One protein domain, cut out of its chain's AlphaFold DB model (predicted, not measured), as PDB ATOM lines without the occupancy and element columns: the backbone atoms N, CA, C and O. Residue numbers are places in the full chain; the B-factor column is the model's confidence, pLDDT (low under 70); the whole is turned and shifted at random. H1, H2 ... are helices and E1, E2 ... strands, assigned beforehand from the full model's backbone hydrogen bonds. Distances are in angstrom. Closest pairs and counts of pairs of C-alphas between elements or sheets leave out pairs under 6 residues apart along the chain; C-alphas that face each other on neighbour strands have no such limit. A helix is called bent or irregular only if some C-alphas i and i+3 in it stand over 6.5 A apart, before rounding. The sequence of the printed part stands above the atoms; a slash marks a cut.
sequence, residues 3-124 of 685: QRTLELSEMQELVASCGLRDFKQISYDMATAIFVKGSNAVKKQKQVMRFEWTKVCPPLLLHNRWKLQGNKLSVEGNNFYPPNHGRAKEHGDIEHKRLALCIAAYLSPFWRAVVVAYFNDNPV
ATOM      1  N   GLN A   3     -46.807 468.551 -24.855       67.69
ATOM      2  CA  GLN A   3     -48.140 467.961 -24.759       67.69
ATOM      3  C   GLN A   3     -49.180 469.008 -25.160       67.69
ATOM      4  O   GLN A   3     -49.141 470.142 -24.688       67.69
ATOM      5  N   ARG A   4     -50.097 468.631 -26.048       67.94
ATOM      6  CA  ARG A   4     -51.180 469.485 -26.535       67.94
ATOM      7  C   ARG A   4     -52.511 468.778 -26.330       67.94
ATOM      8  O   ARG A   4     -52.587 467.548 -26.383       67.94
ATOM      9  N   THR A   5     -53.548 469.560 -26.087       82.00
ATOM     10  CA  THR A   5     -54.913 469.061 -25.949       82.00
ATOM     11  C   THR A   5     -55.738 469.684 -27.062       82.00
ATOM     12  O   THR A   5     -55.674 470.894 -27.251       82.00
ATOM     13  N   LEU A   6     -56.446 468.852 -27.821       83.94
ATOM     14  CA  LEU A   6     -57.514 469.292 -28.710       83.94
ATOM     15  C   LEU A   6     -58.778 469.435 -27.862       83.94
ATOM     16  O   LEU A   6     -59.143 468.484 -27.159       83.94
ATOM     17  N   GLU A   7     -59.418 470.600 -27.905       83.88
ATOM     18  CA  GLU A   7     -60.649 470.831 -27.151       83.88
ATOM     19  C   GLU A   7     -61.795 469.994 -27.730       83.88
ATOM     20  O   GLU A   7     -61.846 469.698 -28.930       83.88
ATOM     21  N   LEU A   8     -62.732 469.579 -26.872       81.31
ATOM     22  CA  LEU A   8     -63.836 468.727 -27.315       81.31
ATOM     23  C   LEU A   8     -64.739 469.445 -28.331       81.31
ATOM     24  O   LEU A   8     -65.215 468.808 -29.270       81.31
ATOM     25  N   SER A   9     -64.930 470.757 -28.177       74.06
ATOM     26  CA  SER A   9     -65.697 471.591 -29.110       74.06
ATOM     27  C   SER A   9     -65.071 471.631 -30.507       74.06
ATOM     28  O   SER A   9     -65.778 471.447 -31.492       74.06
ATOM     29  N   GLU A  10     -63.749 471.780 -30.604       80.44
ATOM     30  CA  GLU A  10     -63.018 471.809 -31.880       80.44
ATOM     31  C   GLU A  10     -63.080 470.456 -32.604       80.44
ATOM     32  O   GLU A  10     -63.199 470.389 -33.830       80.44
ATOM     33  N   MET A  11     -63.034 469.355 -31.843       87.62
ATOM     34  CA  MET A  11     -63.259 468.018 -32.389       87.62
ATOM     35  C   MET A  11     -64.699 467.856 -32.892       87.62
ATOM     36  O   MET A  11     -64.907 467.310 -33.973       87.62
ATOM     37  N   GLN A  12     -65.691 468.317 -32.126       80.75
ATOM     38  CA  GLN A  12     -67.102 468.238 -32.512       80.75
ATOM     39  C   GLN A  12     -67.389 469.036 -33.782       80.75
ATOM     40  O   GLN A  12     -68.069 468.521 -34.661       80.75
ATOM     41  N   GLU A  13     -66.827 470.237 -33.914       79.56
ATOM     42  CA  GLU A  13     -66.950 471.073 -35.110       79.56
ATOM     43  C   GLU A  13     -66.382 470.364 -36.351       79.56
ATOM     44  O   GLU A  13     -67.060 470.227 -37.371       79.56
ATOM     45  N   LEU A  14     -65.165 469.814 -36.246       84.12
ATOM     46  CA  LEU A  14     -64.547 469.053 -37.333       84.12
ATOM     47  C   LEU A  14     -65.411 467.852 -37.746       84.12
ATOM     48  O   LEU A  14     -65.644 467.623 -38.932       84.12
ATOM     49  N   VAL A  15     -65.877 467.074 -36.776       85.12
ATOM     50  CA  VAL A  15     -66.660 465.855 -37.009       85.12
ATOM     51  C   VAL A  15     -68.039 466.199 -37.592       85.12
ATOM     52  O   VAL A  15     -68.466 465.555 -38.554       85.12
ATOM     53  N   ALA A  16     -68.690 467.258 -37.102       77.25
ATOM     54  CA  ALA A  16     -69.961 467.755 -37.622       77.25
ATOM     55  C   ALA A  16     -69.844 468.238 -39.075       77.25
ATOM     56  O   ALA A  16     -70.702 467.898 -39.890       77.25
ATOM     57  N   SER A  17     -68.746 468.918 -39.433       77.25
ATOM     58  CA  SER A  17     -68.475 469.336 -40.822       77.25
ATOM     59  C   SER A  17     -68.367 468.162 -41.808       77.25
ATOM     60  O   SER A  17     -68.516 468.339 -43.011       77.25
ATOM     61  N   CYS A  18     -68.150 466.945 -41.299       80.06
ATOM     62  CA  CYS A  18     -68.087 465.708 -42.076       80.06
ATOM     63  C   CYS A  18     -69.392 464.887 -42.013       80.06
ATOM     64  O   CYS A  18     -69.405 463.721 -42.409       80.06
ATOM     65  N   GLY A  19     -70.475 465.438 -41.451       77.00
ATOM     66  CA  GLY A  19     -71.744 464.725 -41.255       77.00
ATOM     67  C   GLY A  19     -71.686 463.609 -40.203       77.00
ATOM     68  O   GLY A  19     -72.555 462.735 -40.164       77.00
ATOM     69  N   LEU A  20     -70.661 463.608 -39.347       80.44
ATOM     70  CA  LEU A  20     -70.475 462.632 -38.279       80.44
ATOM     71  C   LEU A  20     -70.960 463.207 -36.937       80.44
ATOM     72  O   LEU A  20     -70.984 464.416 -36.729       80.44
ATOM     73  N   ARG A  21     -71.319 462.332 -35.989       79.25
ATOM     74  CA  ARG A  21     -71.618 462.702 -34.589       79.25
ATOM     75  C   ARG A  21     -70.413 462.518 -33.673       79.25
ATOM     76  O   ARG A  21     -70.286 463.214 -32.675       79.25
ATOM     77  N   ASP A  22     -69.555 461.552 -33.992       81.94
ATOM     78  CA  ASP A  22     -68.352 461.229 -33.227       81.94
ATOM     79  C   ASP A  22     -67.254 460.716 -34.176       81.94
ATOM     80  O   ASP A  22     -67.534 459.952 -35.106       81.94
ATOM     81  N   PHE A  23     -65.995 461.083 -33.920       84.62
ATOM     82  CA  PHE A  23     -64.832 460.589 -34.663       84.62
ATOM     83  C   PHE A  23     -64.692 459.054 -34.614       84.62
ATOM     84  O   PHE A  23     -64.131 458.439 -35.523       84.62
ATOM     85  N   LYS A  24     -65.256 458.396 -33.594       86.50
ATOM     86  CA  LYS A  24     -65.332 456.932 -33.474       86.50
ATOM     87  C   LYS A  24     -66.170 456.271 -34.570       86.50
ATOM     88  O   LYS A  24     -66.042 455.060 -34.770       86.50
ATOM     89  N   GLN A  25     -67.002 457.030 -35.288       83.81
ATOM     90  CA  GLN A  25     -67.771 456.523 -36.429       83.81
ATOM     91  C   GLN A  25     -66.911 456.257 -37.670       83.81
ATOM     92  O   GLN A  25     -67.349 455.515 -38.544       83.81
ATOM     93  N   ILE A  26     -65.691 456.800 -37.740       87.44
ATOM     94  CA  ILE A  26     -64.757 456.529 -38.837       87.44
ATOM     95  C   ILE A  26     -64.337 455.055 -38.753       87.44
ATOM     96  O   ILE A  26     -63.617 454.656 -37.842       87.44
ATOM     97  N   SER A  27     -64.799 454.189 -39.652       84.81
ATOM     98  CA  SER A  27     -64.409 452.771 -39.649       84.81
ATOM     99  C   SER A  27     -62.939 452.573 -40.064       84.81
ATOM    100  O   SER A  27     -62.272 453.504 -40.515       84.81
ATOM    101  N   TYR A  28     -62.419 451.351 -39.910       85.31
ATOM    102  CA  TYR A  28     -61.088 450.986 -40.414       85.31
ATOM    103  C   TYR A  28     -60.971 451.217 -41.927       85.31
ATOM    104  O   TYR A  28     -60.004 451.820 -42.400       85.31
ATOM    105  N   ASP A  29     -61.993 450.798 -42.674       82.12
ATOM    106  CA  ASP A  29     -62.036 450.942 -44.129       82.12
ATOM    107  C   ASP A  29     -62.160 452.409 -44.540       82.12
ATOM    108  O   ASP A  29     -61.465 452.848 -45.453       82.12
ATOM    109  N   MET A  30     -62.963 453.197 -43.811       88.44
ATOM    110  CA  MET A  30     -63.071 454.643 -44.032       88.44
ATOM    111  C   MET A  30     -61.729 455.336 -43.809       88.44
ATOM    112  O   MET A  30     -61.274 456.080 -44.673       88.44
ATOM    113  N   ALA A  31     -61.053 455.062 -42.687       89.19
ATOM    114  CA  ALA A  31     -59.733 455.628 -42.414       89.19
ATOM    115  C   ALA A  31     -58.737 455.261 -43.527       89.19
ATOM    116  O   ALA A  31     -58.038 456.130 -44.043       89.19
ATOM    117  N   THR A  32     -58.720 453.995 -43.950       88.06
ATOM    118  CA  THR A  32     -57.867 453.526 -45.052       88.06
ATOM    119  C   THR A  32     -58.165 454.270 -46.355       88.06
ATOM    120  O   THR A  32     -57.239 454.763 -47.000       88.06
ATOM    121  N   ALA A  33     -59.438 454.424 -46.719       88.38
ATOM    122  CA  ALA A  33     -59.851 455.133 -47.927       88.38
ATOM    123  C   ALA A  33     -59.488 456.628 -47.893       88.38
ATOM    124  O   ALA A  33     -59.016 457.167 -48.894       88.38
ATOM    125  N   ILE A  34     -59.628 457.285 -46.737       92.75
ATOM    126  CA  ILE A  34     -59.216 458.684 -46.546       92.75
ATOM    127  C   ILE A  34     -57.707 458.832 -46.764       92.75
ATOM    128  O   ILE A  34     -57.273 459.723 -47.497       92.75
ATOM    129  N   PHE A  35     -56.898 457.945 -46.178       92.25
ATOM    130  CA  PHE A  35     -55.454 457.948 -46.406       92.25
ATOM    131  C   PHE A  35     -55.121 457.722 -47.887       92.25
ATOM    132  O   PHE A  35     -54.308 458.459 -48.440       92.25
ATOM    133  N   VAL A  36     -55.778 456.779 -48.570       90.62
ATOM    134  CA  VAL A  36     -55.594 456.564 -50.018       90.62
ATOM    135  C   VAL A  36     -55.926 457.827 -50.820       90.62
ATOM    136  O   VAL A  36     -55.134 458.224 -51.678       90.62
ATOM    137  N   LYS A  37     -57.038 458.506 -50.507       90.56
ATOM    138  CA  LYS A  37     -57.430 459.770 -51.150       90.56
ATOM    139  C   LYS A  37     -56.371 460.856 -50.941       90.56
ATOM    140  O   LYS A  37     -55.937 461.475 -51.911       90.56
ATOM    141  N   GLY A  38     -55.888 461.022 -49.709       85.38
ATOM    142  CA  GLY A  38     -54.793 461.942 -49.388       85.38
ATOM    143  C   GLY A  38     -53.498 461.597 -50.128       85.38
ATOM    144  O   GLY A  38     -52.850 462.478 -50.687       85.38
ATOM    145  N   SER A  39     -53.158 460.310 -50.225       82.50
ATOM    146  CA  SER A  39     -51.999 459.848 -50.992       82.50
ATOM    147  C   SER A  39     -52.101 460.213 -52.465       82.50
ATOM    148  O   SER A  39     -51.159 460.766 -53.025       82.50
ATOM    149  N   ASN A  40     -53.242 459.950 -53.096       82.81
ATOM    150  CA  ASN A  40     -53.433 460.270 -54.508       82.81
ATOM    151  C   ASN A  40     -53.351 461.783 -54.757       82.81
ATOM    152  O   ASN A  40     -52.728 462.205 -55.731       82.81
ATOM    153  N   ALA A  41     -53.900 462.597 -53.849       78.50
ATOM    154  CA  ALA A  41     -53.790 464.050 -53.918       78.50
ATOM    155  C   ALA A  41     -52.330 464.525 -53.823       78.50
ATOM    156  O   ALA A  41     -51.898 465.342 -54.632       78.50
ATOM    157  N   VAL A  42     -51.543 463.964 -52.901       73.31
ATOM    158  CA  VAL A  42     -50.123 464.318 -52.718       73.31
ATOM    159  C   VAL A  42     -49.291 463.918 -53.926       73.31
ATOM    160  O   VAL A  42     -48.484 464.715 -54.398       73.31
ATOM    161  N   LYS A  43     -49.504 462.709 -54.454       72.12
ATOM    162  CA  LYS A  43     -48.817 462.229 -55.660       72.12
ATOM    163  C   LYS A  43     -49.085 463.138 -56.853       72.12
ATOM    164  O   LYS A  43     -48.143 463.527 -57.534       72.12
ATOM    165  N   LYS A  44     -50.348 463.536 -57.049       71.75
ATOM    166  CA  LYS A  44     -50.752 464.468 -58.108       71.75
ATOM    167  C   LYS A  44     -50.141 465.858 -57.911       71.75
ATOM    168  O   LYS A  44     -49.635 466.434 -58.864       71.75
ATOM    169  N   GLN A  45     -50.173 466.390 -56.689       66.12
ATOM    170  CA  GLN A  45     -49.671 467.734 -56.392       66.12
ATOM    171  C   GLN A  45     -48.147 467.827 -56.514       66.12
ATOM    172  O   GLN A  45     -47.634 468.812 -57.034       66.12
ATOM    173  N   LYS A  46     -47.424 466.821 -56.014       60.50
ATOM    174  CA  LYS A  46     -45.958 466.820 -55.970       60.50
ATOM    175  C   LYS A  46     -45.310 466.120 -57.167       60.50
ATOM    176  O   LYS A  46     -44.090 466.068 -57.217       60.50
ATOM    177  N   GLN A  47     -46.104 465.570 -58.090       60.69
ATOM    178  CA  GLN A  47     -45.628 464.763 -59.222       60.69
ATOM    179  C   GLN A  47     -44.683 463.630 -58.778       60.69
ATOM    180  O   GLN A  47     -43.636 463.387 -59.370       60.69
ATOM    181  N   VAL A  48     -45.050 462.936 -57.695       49.34
ATOM    182  CA  VAL A  48     -44.260 461.832 -57.120       49.34
ATOM    183  C   VAL A  48     -45.029 460.518 -57.167       49.34
ATOM    184  O   VAL A  48     -46.228 460.474 -56.906       49.34
ATOM    185  N   MET A  49     -44.331 459.409 -57.420       50.56
ATOM    186  CA  MET A  49     -44.942 458.069 -57.422       50.56
ATOM    187  C   MET A  49     -45.129 457.487 -56.011       50.56
ATOM    188  O   MET A  49     -46.068 456.719 -55.757       50.56
ATOM    189  N   ARG A  50     -44.247 457.852 -55.073       56.62
ATOM    190  CA  ARG A  50     -44.242 457.424 -53.664       56.62
ATOM    191  C   ARG A  50     -43.798 458.588 -52.776       56.62
ATOM    192  O   ARG A  50     -43.070 459.463 -53.234       56.62
ATOM    193  N   PHE A  51     -44.253 458.609 -51.527       57.59
ATOM    194  CA  PHE A  51     -43.866 459.613 -50.536       57.59
ATOM    195  C   PHE A  51     -44.012 459.040 -49.118       57.59
ATOM    196  O   PHE A  51     -44.720 458.052 -48.920       57.59
ATOM    197  N   GLU A  52     -43.362 459.684 -48.149       63.41
ATOM    198  CA  GLU A  52     -43.379 459.279 -46.741       63.41
ATOM    199  C   GLU A  52     -44.562 459.912 -45.992       63.41
ATOM    200  O   GLU A  52     -44.847 461.098 -46.183       63.41
ATOM    201  N   TRP A  53     -45.225 459.180 -45.095       71.75
ATOM    202  CA  TRP A  53     -46.415 459.689 -44.389       71.75
ATOM    203  C   TRP A  53     -46.090 460.836 -43.426       71.75
ATOM    204  O   TRP A  53     -46.794 461.840 -43.407       71.75
ATOM    205  N   THR A  54     -44.953 460.741 -42.737       63.12
ATOM    206  CA  THR A  54     -43.895 461.761 -42.790       63.12
ATOM    207  C   THR A  54     -44.267 463.169 -43.259       63.12
ATOM    208  O   THR A  54     -44.693 464.045 -42.511       63.12
ATOM    209  N   LYS A  55     -44.100 463.341 -44.573       60.34
ATOM    210  CA  LYS A  55     -44.171 464.591 -45.341       60.34
ATOM    211  C   LYS A  55     -45.550 465.211 -45.411       60.34
ATOM    212  O   LYS A  55     -45.697 466.342 -45.873       60.34
ATOM    213  N   VAL A  56     -46.561 464.424 -45.081       68.50
ATOM    214  CA  VAL A  56     -47.953 464.848 -45.115       68.50
ATOM    215  C   VAL A  56     -48.512 464.940 -43.704       68.50
ATOM    216  O   VAL A  56     -49.528 465.596 -43.517       68.50
ATOM    217  N   CYS A  57     -47.853 464.364 -42.697       71.12
ATOM    218  CA  CYS A  57     -48.204 464.555 -41.299       71.12
ATOM    219  C   CYS A  57     -48.064 466.037 -40.928       71.12
ATOM    220  O   CYS A  57     -47.030 466.646 -41.209       71.12
ATOM    221  N   PRO A  58     -49.071 466.656 -40.295       74.38
ATOM    222  CA  PRO A  58     -48.950 468.050 -39.889       74.38
ATOM    223  C   PRO A  58     -47.810 468.223 -38.877       74.38
ATOM    224  O   PRO A  58     -47.772 467.467 -37.903       74.38
ATOM    225  N   PRO A  59     -46.925 469.231 -39.027       57.50
ATOM    226  CA  PRO A  59     -45.764 469.399 -38.146       57.50
ATOM    227  C   PRO A  59     -46.141 469.431 -36.660       57.50
ATOM    228  O   PRO A  59     -45.504 468.812 -35.813       57.50
ATOM    229  N   LEU A  60     -47.258 470.077 -36.320       60.59
ATOM    230  CA  LEU A  60     -47.736 470.123 -34.940       60.59
ATOM    231  C   LEU A  60     -48.128 468.744 -34.380       60.59
ATOM    232  O   LEU A  60     -47.939 468.531 -33.182       60.59
ATOM    233  N   LEU A  61     -48.625 467.814 -35.205       73.25
ATOM    234  CA  LEU A  61     -48.882 466.421 -34.815       73.25
ATOM    235  C   LEU A  61     -47.579 465.620 -34.740       73.25
ATOM    236  O   LEU A  61     -47.414 464.805 -33.838       73.25
ATOM    237  N   LEU A  62     -46.637 465.893 -35.643       65.25
ATOM    238  CA  LEU A  62     -45.323 465.260 -35.646       65.25
ATOM    239  C   LEU A  62     -44.520 465.569 -34.369       65.25
ATOM    240  O   LEU A  62     -43.817 464.699 -33.862       65.25
ATOM    241  N   HIS A  63     -44.647 466.785 -33.825       54.41
ATOM    242  CA  HIS A  63     -43.784 467.283 -32.741       54.41
ATOM    243  C   HIS A  63     -44.424 467.354 -31.353       54.41
ATOM    244  O   HIS A  63     -43.746 467.698 -30.376       54.41
ATOM    245  N   ASN A  64     -45.718 467.069 -31.240       55.56
ATOM    246  CA  ASN A  64     -46.411 467.095 -29.961       55.56
ATOM    247  C   ASN A  64     -47.186 465.806 -29.746       55.56
ATOM    248  O   ASN A  64     -47.729 465.215 -30.676       55.56
ATOM    249  N   ARG A  65     -47.300 465.428 -28.476       71.56
ATOM    250  CA  ARG A  65     -48.278 464.437 -28.057       71.56
ATOM    251  C   ARG A  65     -49.616 465.131 -27.885       71.56
ATOM    252  O   ARG A  65     -49.769 465.976 -27.003       71.56
ATOM    253  N   TRP A  66     -50.569 464.750 -28.711       83.38
ATOM    254  CA  TRP A  66     -51.925 465.252 -28.687       83.38
ATOM    255  C   TRP A  66     -52.842 464.316 -27.926       83.38
ATOM    256  O   TRP A  66     -52.720 463.097 -27.999       83.38
ATOM    257  N   LYS A  67     -53.790 464.895 -27.210       89.19
ATOM    258  CA  LYS A  67     -54.884 464.186 -26.552       89.19
ATOM    259  C   LYS A  67     -56.167 464.966 -26.783       89.19
ATOM    260  O   LYS A  67     -56.132 466.186 -26.910       89.19
ATOM    261  N   LEU A  68     -57.289 464.268 -26.864       87.81
ATOM    262  CA  LEU A  68     -58.596 464.916 -26.847       87.81
ATOM    263  C   LEU A  68     -58.958 465.227 -25.390       87.81
ATOM    264  O   LEU A  68     -58.722 464.396 -24.511       87.81
ATOM    265  N   GLN A  69     -59.510 466.408 -25.125       80.62
ATOM    266  CA  GLN A  69     -59.982 466.784 -23.794       80.62
ATOM    267  C   GLN A  69     -60.929 465.714 -23.221       80.62
ATOM    268  O   GLN A  69     -61.836 465.236 -23.899       80.62
ATOM    269  N   GLY A  70     -60.683 465.290 -21.977       73.88
ATOM    270  CA  GLY A  70     -61.452 464.226 -21.320       73.88
ATOM    271  C   GLY A  70     -61.159 462.800 -21.814       73.88
ATOM    272  O   GLY A  70     -61.716 461.846 -21.273       73.88
ATOM    273  N   ASN A  71     -60.272 462.619 -22.797       78.50
ATOM    274  CA  ASN A  71     -59.867 461.310 -23.305       78.50
ATOM    275  C   ASN A  71     -58.513 460.876 -22.709       78.50
ATOM    276  O   ASN A  71     -57.594 461.681 -22.557       78.50
ATOM    277  N   LYS A  72     -58.379 459.584 -22.386       76.19
ATOM    278  CA  LYS A  72     -57.119 458.974 -21.919       76.19
ATOM    279  C   LYS A  72     -56.160 458.651 -23.073       76.19
ATOM    280  O   LYS A  72     -54.966 458.479 -22.840       76.19
ATOM    281  N   LEU A  73     -56.680 458.558 -24.298       81.69
ATOM    282  CA  LEU A  73     -55.923 458.242 -25.503       81.69
ATOM    283  C   LEU A  73     -55.056 459.432 -25.936       81.69
ATOM    284  O   LEU A  73     -55.534 460.566 -26.005       81.69
ATOM    285  N   SER A  74     -53.796 459.162 -26.280       83.69
ATOM    286  CA  SER A  74     -52.881 460.163 -26.826       83.69
ATOM    287  C   SER A  74     -52.223 459.684 -28.109       83.69
ATOM    288  O   SER A  74     -51.886 458.508 -28.216       83.69
ATOM    289  N   VAL A  75     -51.997 460.600 -29.045       80.69
ATOM    290  CA  VAL A  75     -51.386 460.328 -30.346       80.69
ATOM    291  C   VAL A  75     -50.252 461.303 -30.643       80.69
ATOM    292  O   VAL A  75     -50.236 462.430 -30.158       80.69
ATOM    293  N   GLU A  76     -49.300 460.870 -31.451       75.12
ATOM    294  CA  GLU A  76     -48.162 461.646 -31.947       75.12
ATOM    295  C   GLU A  76     -47.907 461.280 -33.420       75.12
ATOM    296  O   GLU A  76     -48.615 460.439 -33.982       75.12
ATOM    297  N   GLY A  77     -46.918 461.898 -34.072       66.19
ATOM    298  CA  GLY A  77     -46.649 461.693 -35.504       66.19
ATOM    299  C   GLY A  77     -46.501 460.230 -35.921       66.19
ATOM    300  O   GLY A  77     -46.964 459.843 -36.992       66.19
ATOM    301  N   ASN A  78     -45.962 459.387 -35.038       70.69
ATOM    302  CA  ASN A  78     -45.832 457.952 -35.283       70.69
ATOM    303  C   ASN A  78     -47.183 457.258 -35.482       70.69
ATOM    304  O   ASN A  78     -47.253 456.258 -36.179       70.69
ATOM    305  N   ASN A  79     -48.281 457.780 -34.932       80.06
ATOM    306  CA  ASN A  79     -49.608 457.206 -35.142       80.06
ATOM    307  C   ASN A  79     -50.186 457.531 -36.529       80.06
ATOM    308  O   ASN A  79     -51.149 456.884 -36.946       80.06
ATOM    309  N   PHE A  80     -49.598 458.476 -37.265       86.69
ATOM    310  CA  PHE A  80     -50.127 458.994 -38.524       86.69
ATOM    311  C   PHE A  80     -49.672 458.185 -39.749       86.69
ATOM    312  O   PHE A  80     -48.969 458.677 -40.628       86.69
ATOM    313  N   TYR A  81     -50.108 456.929 -39.811       81.56
ATOM    314  CA  TYR A  81     -49.933 456.055 -40.973       81.56
ATOM    315  C   TYR A  81     -51.271 455.413 -41.352       81.56
ATOM    316  O   TYR A  81     -52.091 455.170 -40.457       81.56
ATOM    317  N   PRO A  82     -51.475 455.062 -42.637       84.44
ATOM    318  CA  PRO A  82     -52.624 454.282 -43.068       84.44
ATOM    319  C   PRO A  82     -52.740 453.000 -42.245       84.44
ATOM    320  O   PRO A  82     -51.713 452.372 -41.984       84.44
ATOM    321  N   PRO A  83     -53.953 452.564 -41.868       82.50
ATOM    322  CA  PRO A  83     -54.125 451.375 -41.036       82.50
ATOM    323  C   PRO A  83     -53.476 450.104 -41.610       82.50
ATOM    324  O   PRO A  83     -52.976 449.272 -40.860       82.50
ATOM    325  N   ASN A  84     -53.421 449.986 -42.937       78.94
ATOM    326  CA  ASN A  84     -52.823 448.866 -43.665       78.94
ATOM    327  C   ASN A  84     -51.318 449.030 -43.970       78.94
ATOM    328  O   ASN A  84     -50.740 448.188 -44.654       78.94
ATOM    329  N   HIS A  85     -50.675 450.104 -43.509       74.25
ATOM    330  CA  HIS A  85     -49.261 450.354 -43.777       74.25
ATOM    331  C   HIS A  85     -48.359 449.403 -42.975       74.25
ATOM    332  O   HIS A  85     -48.652 449.094 -41.823       74.25
ATOM    333  N   GLY A  86     -47.214 448.988 -43.535       58.16
ATOM    334  CA  GLY A  86     -46.276 448.079 -42.855       58.16
ATOM    335  C   GLY A  86     -45.824 448.598 -41.483       58.16
ATOM    336  O   GLY A  86     -45.862 447.862 -40.503       58.16
ATOM    337  N   ARG A  87     -45.529 449.904 -41.391       59.06
ATOM    338  CA  ARG A  87     -45.207 450.590 -40.122       59.06
ATOM    339  C   ARG A  87     -46.416 450.802 -39.197       59.06
ATOM    340  O   ARG A  87     -46.243 451.143 -38.039       59.06
ATOM    341  N   ALA A  88     -47.654 450.621 -39.658       61.69
ATOM    342  CA  ALA A  88     -48.828 450.870 -38.820       61.69
ATOM    343  C   ALA A  88     -49.049 449.803 -37.742       61.69
ATOM    344  O   ALA A  88     -49.642 450.140 -36.717       61.69
ATOM    345  N   LYS A  89     -48.543 448.575 -37.942       53.66
ATOM    346  CA  LYS A  89     -48.717 447.434 -37.022       53.66
ATOM    347  C   LYS A  89     -48.222 447.707 -35.598       53.66
ATOM    348  O   LYS A  89     -48.766 447.148 -34.656       53.66
ATOM    349  N   GLU A  90     -47.246 448.598 -35.441       55.56
ATOM    350  CA  GLU A  90     -46.606 448.913 -34.153       55.56
ATOM    351  C   GLU A  90     -46.937 450.326 -33.654       55.56
ATOM    352  O   GLU A  90     -46.411 450.795 -32.646       55.56
ATOM    353  N   HIS A  91     -47.821 451.036 -34.358       64.38
ATOM    354  CA  HIS A  91     -48.050 452.461 -34.147       64.38
ATOM    355  C   HIS A  91     -49.491 452.794 -33.725       64.38
ATOM    356  O   HIS A  91     -50.089 453.774 -34.192       64.38
ATOM    357  N   GLY A  92     -50.037 451.985 -32.816       64.25
ATOM    358  CA  GLY A  92     -51.362 452.160 -32.215       64.25
ATOM    359  C   GLY A  92     -52.492 451.515 -33.019       64.25
ATOM    360  O   GLY A  92     -52.401 451.341 -34.235       64.25
ATOM    361  N   ASP A  93     -53.564 451.163 -32.312       78.44
ATOM    362  CA  ASP A  93     -54.768 450.558 -32.882       78.44
ATOM    363  C   ASP A  93     -55.604 451.555 -33.711       78.44
ATOM    364  O   ASP A  93     -55.252 452.724 -33.903       78.44
ATOM    365  N   ILE A  94     -56.754 451.096 -34.207       84.88
ATOM    366  CA  ILE A  94     -57.644 451.929 -35.016       84.88
ATOM    367  C   ILE A  94     -58.124 453.191 -34.279       84.88
ATOM    368  O   ILE A  94     -58.359 454.209 -34.929       84.88
ATOM    369  N   GLU A  95     -58.240 453.184 -32.947       84.88
ATOM    370  CA  GLU A  95     -58.622 454.388 -32.200       84.88
ATOM    371  C   GLU A  95     -57.530 455.456 -32.270       84.88
ATOM    372  O   GLU A  95     -57.838 456.625 -32.517       84.88
ATOM    373  N   HIS A  96     -56.261 455.051 -32.170       88.50
ATOM    374  CA  HIS A  96     -55.126 455.954 -32.372       88.50
ATOM    375  C   HIS A  96     -55.115 456.520 -33.793       88.50
ATOM    376  O   HIS A  96     -54.896 457.716 -33.976       88.50
ATOM    377  N   LYS A  97     -55.394 455.691 -34.810       88.25
ATOM    378  CA  LYS A  97     -55.416 456.150 -36.210       88.25
ATOM    379  C   LYS A  97     -56.520 457.174 -36.463       88.25
ATOM    380  O   LYS A  97     -56.264 458.192 -37.099       88.25
ATOM    381  N   ARG A  98     -57.727 456.940 -35.938       91.62
ATOM    382  CA  ARG A  98     -58.859 457.879 -36.053       91.62
ATOM    383  C   ARG A  98     -58.537 459.214 -35.399       91.62
ATOM    384  O   ARG A  98     -58.716 460.258 -36.014       91.62
ATOM    385  N   LEU A  99     -58.037 459.168 -34.164       91.75
ATOM    386  CA  LEU A  99     -57.704 460.373 -33.415       91.75
ATOM    387  C   LEU A  99     -56.574 461.154 -34.104       91.75
ATOM    388  O   LEU A  99     -56.701 462.361 -34.287       91.75
ATOM    389  N   ALA A 100     -55.520 460.472 -34.567       89.81
ATOM    390  CA  ALA A 100     -54.435 461.091 -35.329       89.81
ATOM    391  C   ALA A 100     -54.932 461.722 -36.641       89.81
ATOM    392  O   ALA A 100     -54.504 462.821 -36.980       89.81
ATOM    393  N   LEU A 101     -55.862 461.074 -37.349       93.31
ATOM    394  CA  LEU A 101     -56.471 461.605 -38.570       93.31
ATOM    395  C   LEU A 101     -57.302 462.866 -38.315       93.31
ATOM    396  O   LEU A 101     -57.153 463.853 -39.034       93.31
ATOM    397  N   CYS A 102     -58.123 462.871 -37.265       91.50
ATOM    398  CA  CYS A 102     -58.903 464.046 -36.884       91.50
ATOM    399  C   CYS A 102     -58.011 465.201 -36.423       91.50
ATOM    400  O   CYS A 102     -58.195 466.333 -36.861       91.50
ATOM    401  N   ILE A 103     -56.991 464.928 -35.608       90.75
ATOM    402  CA  ILE A 103     -56.013 465.953 -35.227       90.75
ATOM    403  C   ILE A 103     -55.268 466.458 -36.463       90.75
ATOM    404  O   ILE A 103     -55.064 467.660 -36.602       90.75
ATOM    405  N   ALA A 104     -54.919 465.588 -37.412       86.38
ATOM    406  CA  ALA A 104     -54.276 466.032 -38.636       86.38
ATOM    407  C   ALA A 104     -55.176 466.967 -39.463       86.38
ATOM    408  O   ALA A 104     -54.707 467.998 -39.938       86.38
ATOM    409  N   ALA A 105     -56.468 466.659 -39.584       85.75
ATOM    410  CA  ALA A 105     -57.452 467.517 -40.247       85.75
ATOM    411  C   ALA A 105     -57.756 468.815 -39.472       85.75
ATOM    412  O   ALA A 105     -58.081 469.847 -40.061       85.75
ATOM    413  N   TYR A 106     -57.609 468.812 -38.150       86.06
ATOM    414  CA  TYR A 106     -57.646 470.038 -37.356       86.06
ATOM    415  C   TYR A 106     -56.415 470.926 -37.630       86.06
ATOM    416  O   TYR A 106     -56.538 472.138 -37.818       86.06
ATOM    417  N   LEU A 107     -55.229 470.324 -37.728       77.44
ATOM    418  CA  LEU A 107     -53.956 471.041 -37.853       77.44
ATOM    419  C   LEU A 107     -53.597 471.450 -39.285       77.44
ATOM    420  O   LEU A 107     -52.869 472.424 -39.462       77.44
ATOM    421  N   SER A 108     -54.078 470.728 -40.297       77.44
ATOM    422  CA  SER A 108     -53.680 470.916 -41.693       77.44
ATOM    423  C   SER A 108     -54.880 471.167 -42.606       77.44
ATOM    424  O   SER A 108     -55.748 470.297 -42.711       77.44
ATOM    425  N   PRO A 109     -54.911 472.304 -43.333       68.06
ATOM    426  CA  PRO A 109     -55.912 472.564 -44.367       68.06
ATOM    427  C   PRO A 109     -55.971 471.465 -45.427       68.06
ATOM    428  O   PRO A 109     -57.055 471.093 -45.861       68.06
ATOM    429  N   PHE A 110     -54.816 470.901 -45.794       79.88
ATOM    430  CA  PHE A 110     -54.743 469.794 -46.743       79.88
ATOM    431  C   PHE A 110     -55.535 468.581 -46.235       79.88
ATOM    432  O   PHE A 110     -56.413 468.078 -46.929       79.88
ATOM    433  N   TRP A 111     -55.282 468.141 -44.999       85.19
ATOM    434  CA  TRP A 111     -56.000 466.995 -44.436       85.19
ATOM    435  C   TRP A 111     -57.458 467.299 -44.133       85.19
ATOM    436  O   TRP A 111     -58.295 466.415 -44.298       85.19
ATOM    437  N   ARG A 112     -57.779 468.543 -43.760       82.44
ATOM    438  CA  ARG A 112     -59.166 468.996 -43.636       82.44
ATOM    439  C   ARG A 112     -59.910 468.824 -44.955       82.44
ATOM    440  O   ARG A 112     -60.945 468.172 -44.973       82.44
ATOM    441  N   ALA A 113     -59.343 469.323 -46.052       73.00
ATOM    442  CA  ALA A 113     -59.927 469.194 -47.382       73.00
ATOM    443  C   ALA A 113     -60.068 467.725 -47.807       73.00
ATOM    444  O   ALA A 113     -61.117 467.333 -48.304       73.00
ATOM    445  N   VAL A 114     -59.055 466.885 -47.561       86.00
ATOM    446  CA  VAL A 114     -59.108 465.446 -47.883       86.00
ATOM    447  C   VAL A 114     -60.224 464.730 -47.115       86.00
ATOM    448  O   VAL A 114     -60.971 463.956 -47.717       86.00
ATOM    449  N   VAL A 115     -60.339 464.973 -45.805       86.50
ATOM    450  CA  VAL A 115     -61.351 464.337 -44.948       86.50
ATOM    451  C   VAL A 115     -62.755 464.803 -45.334       86.50
ATOM    452  O   VAL A 115     -63.619 463.961 -45.572       86.50
ATOM    453  N   VAL A 116     -62.971 466.114 -45.466       82.25
ATOM    454  CA  VAL A 116     -64.270 466.679 -45.867       82.25
ATOM    455  C   VAL A 116     -64.667 466.176 -47.255       82.25
ATOM    456  O   VAL A 116     -65.763 465.653 -47.427       82.25
ATOM    457  N   ALA A 117     -63.755 466.212 -48.230       79.69
ATOM    458  CA  ALA A 117     -64.032 465.708 -49.571       79.69
ATOM    459  C   ALA A 117     -64.358 464.210 -49.573       79.69
ATOM    460  O   ALA A 117     -65.123 463.751 -50.412       79.69
ATOM    461  N   TYR A 118     -63.754 463.396 -48.701       90.56
ATOM    462  CA  TYR A 118     -64.125 461.983 -48.596       90.56
ATOM    463  C   TYR A 118     -65.575 461.811 -48.131       90.56
ATOM    464  O   TYR A 118     -66.303 461.025 -48.735       90.56
ATOM    465  N   PHE A 119     -65.996 462.542 -47.097       87.50
ATOM    466  CA  PHE A 119     -67.346 462.426 -46.541       87.50
ATOM    467  C   PHE A 119     -68.426 463.110 -47.384       87.50
ATOM    468  O   PHE A 119     -69.564 462.650 -47.367       87.50
ATOM    469  N   ASN A 120     -68.074 464.118 -48.184       81.62
ATOM    470  CA  ASN A 120     -68.967 464.663 -49.208       81.62
ATOM    471  C   ASN A 120     -69.260 463.625 -50.301       81.62
ATOM    472  O   ASN A 120     -70.414 463.432 -50.669       81.62
ATOM    473  N   ASP A 121     -68.230 462.907 -50.767       80.75
ATOM    474  CA  ASP A 121     -68.392 461.833 -51.757       80.75
ATOM    475  C   ASP A 121     -69.067 460.584 -51.158       80.75
ATOM    476  O   ASP A 121     -69.661 459.782 -51.876       80.75
ATOM    477  N   ASN A 122     -68.944 460.385 -49.840       82.00
ATOM    478  CA  ASN A 122     -69.401 459.194 -49.119       82.00
ATOM    479  C   ASN A 122     -70.201 459.584 -47.862       82.00
ATOM    480  O   ASN A 122     -69.741 459.342 -46.738       82.00
ATOM    481  N   PRO A 123     -71.397 460.181 -48.017       77.69
ATOM    482  CA  PRO A 123     -72.186 460.633 -46.884       77.69
ATOM    483  C   PRO A 123     -72.594 459.444 -46.009       77.69
ATOM    484  O   PRO A 123     -73.168 458.453 -46.473       77.69
ATOM    485  N   VAL A 124     -72.317 459.545 -44.708       73.44
ATOM    486  CA  VAL A 124     -72.717 458.518 -43.743       73.44
ATOM    487  C   VAL A 124     -74.231 458.600 -43.569       73.44
ATOM    488  O   VAL A 124     -74.748 459.435 -42.830       73.44
TER     489      VAL A 124
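This is residues 3 to 124 of the 685 residues of the protein "ULP_PROTEASE domain-containing protein" of Porphyra umbilicalis (UniProt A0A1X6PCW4). Helix H6 runs through the middle of this domain, and other parts stand round it: the small sheet E1 and E2 on one side, H2 and H7 on the opposite side, H1 crossing it on a third side and short H4 on a fourth. Short H5 lies out at the periphery, and a long link, residues 69 to 85, leads to it from the sheet. The printed part has 122 residues with seven named helices and two parallel strands, in the order E1, H1, H2, H3, H4, E2, H5, H6, H7, and is mostly helix. It is compact, with a radius of gyration of the C-alphas of 13.3 A and spans of 40 by 30 by 23 A.

Find C-alpha 3 at (-48.140, 467.961, -24.759); there E1, residues 3 to 6, begins. Next come H1, residues 8 to 17, 14.3 A long, and H2, residues 28 to 46, the longest helix at 26.9 A. H3, residues 53 to 56, H4, residues 59 to 63, and E2, residues 64 to 68, follow. H5 takes residues 86 to 90; it is neither bent nor irregular, but only just: C-alphas 87 and 90 are 6.4 A apart. Find C-alpha 94 at (-57.644, 451.929, -35.016), where H6, residues 94 to 107, begins its 19.7 A. H7, residues 109 to 121, runs 18.0 A to C-alpha 121 at (-68.392, 461.833, -51.757).

Start at H6, the hub, which touches four helices. Its residues 102 to 106 touch H1, about perpendicular at 86 degrees; the closest C-alphas are those of Leu 14 and Tyr 106, 7.0 A apart. H4 touches H6, closest at the C-alphas of Leu 61 and Ala 104, 6.6 A. H2 touches H6 with residues 28 to 31 alone, at a steep tilt of 40 degrees; the closest C-alphas, Tyr 28 and Ile 94, are 6.5 A apart. H7 and H6 touch only at the corner, with the C-alphas of Ala 105 and Arg 112 at 4.1 A. H2 touches H7 with residues 34 to 38 alone, opposite ways at a steep tilt of 56 degrees; the C-alphas of Gly 38 and Val 114 come closest, 5.8 A. H3 is close to H2 but not clearly touching, with the C-alphas of Val 42 and Val 56 at 7.9 A; H5 touches no helix. E1 and E2 are parallel neighbours, with N 4 and O 65 at 2.8 A, within hydrogen-bond range; with H1 to H4 between, they make a strand-helix-strand unit, two parallel neighbour strands joined through helices. Every O i to N i+4 pair is within hydrogen-bond range in H1, H2, H4, H6 and H7; H5 has 0 of 1, and 0 of 2 for O i to N i+3, and H3 is too short for an O i to N i+4 pair.

The C-alphas of Gln 47 and Gly 70 are the two farthest apart, 41.1 A. The printed part has no cut, and E2 to H5 is the long link. The mean pLDDT of the printed part is 77.6; 27 residues are under 70, among them residues 45 to 52 and 86 to 92.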